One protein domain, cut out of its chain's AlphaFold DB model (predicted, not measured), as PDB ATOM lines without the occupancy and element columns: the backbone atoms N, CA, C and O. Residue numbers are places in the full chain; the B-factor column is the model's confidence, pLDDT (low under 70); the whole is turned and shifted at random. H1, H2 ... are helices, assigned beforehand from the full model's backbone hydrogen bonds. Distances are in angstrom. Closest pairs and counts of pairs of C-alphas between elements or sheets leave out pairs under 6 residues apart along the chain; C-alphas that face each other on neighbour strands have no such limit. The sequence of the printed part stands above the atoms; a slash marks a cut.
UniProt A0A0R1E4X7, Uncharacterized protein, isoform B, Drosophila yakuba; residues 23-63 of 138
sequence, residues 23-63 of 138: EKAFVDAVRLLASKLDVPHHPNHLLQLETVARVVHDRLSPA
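What this domain is: This is residues 23 to 63 of the 138 residues of the protein "Uncharacterized protein, isoform B" of Drosophila yakuba (UniProt A0A0R1E4X7). Two helices that run the same way, H1 and the longer H2, pack together at a slant, with the first part of H2 on H1 and the far end of H2 reaching away from it. Between them the chain folds back in a loop, residues 37 to 44, from the end of H1 to the start of H2, and residues 57 to 63 stick out. The printed part has 41 residues with two named helices, H1 then H2, and no named strand; the class is all helix. It is compact, with a radius of gyration of the C-alphas of 10.2 A, yet its outline is only just elongated, with spans of 33 by 17 by 15 A.

Where its parts are: H1 holds residues 24 to 36 and is 18.6 A long from first to last C-alpha, beginning at C-alpha 24 at (103.770, 180.794, 156.615). H2 holds residues 45 to 60 and is 21.0 A long, from C-alpha 45 at (102.288, 170.797, 153.036) to C-alpha 60 at (117.205, 158.141, 160.640).

How they stand to each other: H1 and H2 touch, with 10 pairs of C-alphas within 8 A. The closest C-alphas of the two are those of Val 30 and Leu 49, 6.1 A apart. H2 touches H1 with residues 45 to 52 alone. Their lines stand at a steep tilt of 39 degrees, and they run the same way. Their centres are 12.0 A apart. In H1 and H2 every O i to N i+4 pair is within hydrogen-bond range.

The domain as a whole: The two C-alphas farthest apart are those of Lys 24 and Ala 63, at 33.3 A. Residues 57 to 63, of which 57 to 60 belong to H2, stand free. The printed part has no cut, and the link from H1 to H2 is short, with 8 residues. The mean pLDDT of the printed part is 75.3; residues 58 to 63 are under 70.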
ATOM      1  N   GLU A  23     100.442 178.528 159.224       72.00
ATOM      2  CA  GLU A  23     101.452 179.566 159.408       72.00
ATOM      3  C   GLU A  23     102.504 179.515 158.298       72.00
ATOM      4  O   GLU A  23     103.103 178.477 158.007       72.00
ATOM      5  N   LYS A  24     102.780 180.674 157.694       71.62
ATOM      6  CA  LYS A  24     103.770 180.794 156.615       71.62
ATOM      7  C   LYS A  24     105.149 180.274 157.048       71.62
ATOM      8  O   LYS A  24     105.828 179.625 156.259       71.62
ATOM      9  N   ALA A  25     105.522 180.501 158.309       77.12
ATOM     10  CA  ALA A  25     106.765 179.997 158.885       77.12
ATOM     11  C   ALA A  25     106.815 178.459 158.933       77.12
ATOM     12  O   ALA A  25     107.850 177.872 158.622       77.12
ATOM     13  N   PHE A  26     105.695 177.804 159.256       77.19
ATOM     14  CA  PHE A  26     105.589 176.346 159.285       77.19
ATOM     15  C   PHE A  26     105.731 175.750 157.880       77.19
ATOM     16  O   PHE A  26     106.528 174.838 157.667       77.19
ATOM     17  N   VAL A  27     105.035 176.322 156.894       74.81
ATOM     18  CA  VAL A  27     105.124 175.878 155.494       74.81
ATOM     19  C   VAL A  27     106.539 176.067 154.934       74.81
ATOM     20  O   VAL A  27     107.062 175.172 154.267       74.81
ATOM     21  N   ASP A  28     107.185 177.199 155.224       79.06
ATOM     22  CA  ASP A  28     108.560 177.474 154.793       79.06
ATOM     23  C   ASP A  28     109.562 176.506 155.464       79.06
ATOM     24  O   ASP A  28     110.478 176.009 154.801       79.06
ATOM     25  N   ALA A  29     109.348 176.144 156.735       78.31
ATOM     26  CA  ALA A  29     110.159 175.154 157.446       78.31
ATOM     27  C   ALA A  29     109.989 173.726 156.891       78.31
ATOM     28  O   ALA A  29     110.986 173.031 156.675       78.31
ATOM     29  N   VAL A  30     108.757 173.295 156.594       80.62
ATOM     30  CA  VAL A  30     108.486 171.986 155.964       80.62
ATOM     31  C   VAL A  30     109.137 171.907 154.582       80.62
ATOM     32  O   VAL A  30     109.755 170.896 154.240       80.62
ATOM     33  N   ARG A  31     109.073 172.991 153.800       79.19
ATOM     34  CA  ARG A  31     109.735 173.082 152.488       79.19
ATOM     35  C   ARG A  31     111.254 173.029 152.602       79.19
ATOM     36  O   ARG A  31     111.888 172.330 151.812       79.19
ATOM     37  N   LEU A  32     111.839 173.718 153.583       82.31
ATOM     38  CA  LEU A  32     113.277 173.650 153.847       82.31
ATOM     39  C   LEU A  32     113.698 172.216 154.192       82.31
ATOM     40  O   LEU A  32     114.674 171.713 153.635       82.31
ATOM     41  N   LEU A  33     112.940 171.537 155.052       79.31
ATOM     42  CA  LEU A  33     113.233 170.162 155.445       79.31
ATOM     43  C   LEU A  33     113.110 169.194 154.257       79.31
ATOM     44  O   LEU A  33     114.001 168.374 154.039       79.31
ATOM     45  N   ALA A  34     112.079 169.356 153.427       80.31
ATOM     46  CA  ALA A  34     111.918 168.589 152.195       80.31
ATOM     47  C   ALA A  34     113.065 168.820 151.198       80.31
ATOM     48  O   ALA A  34     113.546 167.858 150.605       80.31
ATOM     49  N   SER A  35     113.560 170.059 151.070       80.75
ATOM     50  CA  SER A  35     114.713 170.369 150.210       80.75
ATOM     51  C   SER A  35     116.004 169.684 150.676       80.75
ATOM     52  O   SER A  35     116.836 169.309 149.857       80.75
ATOM     53  N   LYS A  36     116.174 169.486 151.990       80.94
ATOM     54  CA  LYS A  36     117.341 168.791 152.557       80.94
ATOM     55  C   LYS A  36     117.260 167.274 152.405       80.94
ATOM     56  O   LYS A  36     118.298 166.622 152.373       80.94
ATOM     57  N   LEU A  37     116.047 166.733 152.331       75.62
ATOM     58  CA  LEU A  37     115.769 165.299 152.218       75.62
ATOM     59  C   LEU A  37     115.475 164.845 150.778       75.62
ATOM     60  O   LEU A  37     115.145 163.678 150.586       75.62
ATOM     61  N   ASP A  38     115.604 165.743 149.794       76.44
ATOM     62  CA  ASP A  38     115.321 165.501 148.371       76.44
ATOM     63  C   ASP A  38     113.905 164.934 148.123       76.44
ATOM     64  O   ASP A  38     113.686 164.027 147.321       76.44
ATOM     65  N   VAL A  39     112.918 165.442 148.873       77.06
ATOM     66  CA  VAL A  39     111.512 165.017 148.772       77.06
ATOM     67  C   VAL A  39     110.787 165.879 147.728       77.06
ATOM     68  O   VAL A  39     110.878 167.110 147.797       77.06
ATOM     69  N   PRO A  40     110.024 165.282 146.788       74.31
ATOM     70  CA  PRO A  40     109.305 166.024 145.757       74.31
ATOM     71  C   PRO A  40     108.290 167.009 146.350       74.31
ATOM     72  O   PRO A  40     107.627 166.741 147.356       74.31
ATOM     73  N   HIS A  41     108.161 168.173 145.708       73.75
ATOM     74  CA  HIS A  41     107.243 169.214 146.153       73.75
ATOM     75  C   HIS A  41     105.788 168.785 145.943       73.75
ATOM     76  O   HIS A  41     105.396 168.425 144.834       73.75
ATOM     77  N   HIS A  42     104.982 168.867 147.003       71.06
ATOM     78  CA  HIS A  42     103.562 168.545 146.965       71.06
ATOM     79  C   HIS A  42     102.727 169.787 147.336       71.06
ATOM     80  O   HIS A  42     103.110 170.516 148.254       71.06
ATOM     81  N   PRO A  43     101.581 170.046 146.670       72.94
ATOM     82  CA  PRO A  43     100.726 171.206 146.956       72.94
ATOM     83  C   PRO A  43     100.158 171.212 148.382       72.94
ATOM     84  O   PRO A  43      99.870 172.272 148.933       72.94
ATOM     85  N   ASN A  44     100.017 170.036 148.996       78.69
ATOM     86  CA  ASN A  44      99.635 169.895 150.398       78.69
ATOM     87  C   ASN A  44     100.883 169.737 151.284       78.69
ATOM     88  O   ASN A  44     101.561 168.709 151.221       78.69
ATOM     89  N   HIS A  45     101.145 170.743 152.120       73.94
ATOM     90  CA  HIS A  45     102.288 170.797 153.036       73.94
ATOM     91  C   HIS A  45     102.207 169.755 154.168       73.94
ATOM     92  O   HIS A  45     103.245 169.288 154.629       73.94
ATOM     93  N   LEU A  46     101.006 169.302 154.550       76.81
ATOM     94  CA  LEU A  46     100.835 168.255 155.565       76.81
ATOM     95  C   LEU A  46     101.258 166.890 155.031       76.81
ATOM     96  O   LEU A  46     101.953 166.152 155.719       76.81
ATOM     97  N   LEU A  47     100.909 166.587 153.777       77.62
ATOM     98  CA  LEU A  47     101.377 165.372 153.102       77.62
ATOM     99  C   LEU A  47     102.891 165.413 152.878       77.62
ATOM    100  O   LEU A  47     103.566 164.389 152.965       77.62
ATOM    101  N   GLN A  48     103.446 166.604 152.642       76.94
ATOM    102  CA  GLN A  48     104.891 166.793 152.559       76.94
ATOM    103  C   GLN A  48     105.564 166.522 153.912       76.94
ATOM    104  O   GLN A  48     106.574 165.824 153.951       76.94
ATOM    105  N   LEU A  49     104.988 167.009 155.014       80.12
ATOM    106  CA  LEU A  49     105.489 166.735 156.358       80.12
ATOM    107  C   LEU A  49     105.358 165.255 156.732       80.12
ATOM    108  O   LEU A  49     106.302 164.698 157.281       80.12
ATOM    109  N   GLU A  50     104.241 164.602 156.409       80.56
ATOM    110  CA  GLU A  50     104.066 163.160 156.623       80.56
ATOM    111  C   GLU A  50     105.127 162.365 155.854       80.56
ATOM    112  O   GLU A  50     105.771 161.474 156.409       80.56
ATOM    113  N   THR A  51     105.369 162.737 154.595       78.25
ATOM    114  CA  THR A  51     106.402 162.112 153.763       78.25
ATOM    115  C   THR A  51     107.785 162.311 154.374       78.25
ATOM    116  O   THR A  51     108.548 161.358 154.510       78.25
ATOM    117  N   VAL A  52     108.100 163.533 154.800       80.88
ATOM    118  CA  VAL A  52     109.355 163.860 155.479       80.88
ATOM    119  C   VAL A  52     109.506 163.072 156.783       80.88
ATOM    120  O   VAL A  52     110.565 162.497 157.023       80.88
ATOM    121  N   ALA A  53     108.455 162.982 157.596       79.69
ATOM    122  CA  ALA A  53     108.453 162.221 158.840       79.69
ATOM    123  C   ALA A  53     108.673 160.724 158.585       79.69
ATOM    124  O   ALA A  53     109.470 160.097 159.282       79.69
ATOM    125  N   ARG A  54     108.039 160.165 157.546       78.00
ATOM    126  CA  ARG A  54     108.254 158.778 157.119       78.00
ATOM    127  C   ARG A  54     109.691 158.553 156.651       78.00
ATOM    128  O   ARG A  54     110.327 157.611 157.102       78.00
ATOM    129  N   VAL A  55     110.250 159.446 155.832       76.50
ATOM    130  CA  VAL A  55     111.650 159.350 155.376       76.50
ATOM    131  C   VAL A  55     112.627 159.412 156.554       76.50
ATOM    132  O   VAL A  55     113.584 158.638 156.600       76.50
ATOM    133  N   VAL A  56     112.388 160.301 157.520       79.69
ATOM    134  CA  VAL A  56     113.201 160.398 158.740       79.69
ATOM    135  C   VAL A  56     113.057 159.136 159.591       79.69
ATOM    136  O   VAL A  56     114.056 158.613 160.072       79.69
ATOM    137  N   HIS A  57     111.856 158.585 159.743       74.44
ATOM    138  CA  HIS A  57     111.663 157.324 160.456       74.44
ATOM    139  C   HIS A  57     112.387 156.156 159.765       74.44
ATOM    140  O   HIS A  57     113.110 155.393 160.409       74.44
ATOM    141  N   ASP A  58     112.271 156.048 158.446       69.00
ATOM    142  CA  ASP A  58     112.803 154.914 157.690       69.00
ATOM    143  C   ASP A  58     114.328 154.971 157.520       69.00
ATOM    144  O   ASP A  58     114.972 153.927 157.392       69.00
ATOM    145  N   ARG A  59     114.923 156.174 157.528       64.88
ATOM    146  CA  ARG A  59     116.367 156.371 157.304       64.88
ATOM    147  C   ARG A  59     117.160 156.815 158.534       64.88
ATOM    148  O   ARG A  59     118.357 156.553 158.584       64.88
ATOM    149  N   LEU A  60     116.538 157.503 159.491       66.12
ATOM    150  CA  LEU A  60     117.205 158.141 160.640       66.12
ATOM    151  C   LEU A  60     116.753 157.598 162.009       66.12
ATOM    152  O   LEU A  60     117.304 158.023 163.025       66.12
ATOM    153  N   SER A  61     115.797 156.664 162.082       66.50
ATOM    154  CA  SER A  61     115.455 156.019 163.359       66.50
ATOM    155  C   SER A  61     116.651 155.241 163.940       66.50
ATOM    156  O   SER A  61     117.508 154.767 163.191       66.50
ATOM    157  N   PRO A  62     116.724 155.046 165.272       58.72
ATOM    158  CA  PRO A  62     117.780 154.238 165.892       58.72
ATOM    159  C   PRO A  62     117.797 152.781 165.389       58.72
ATOM    160  O   PRO A  62     118.848 152.148 165.386       58.72
ATOM    161  N   ALA A  63     116.666 152.270 164.885       57.22
ATOM    162  CA  ALA A  63     116.586 150.986 164.184       57.22
ATOM    163  C   ALA A  63     117.177 151.037 162.756       57.22
ATOM    164  O   ALA A  63     117.695 150.038 162.256       57.22
TER     165      ALA A  63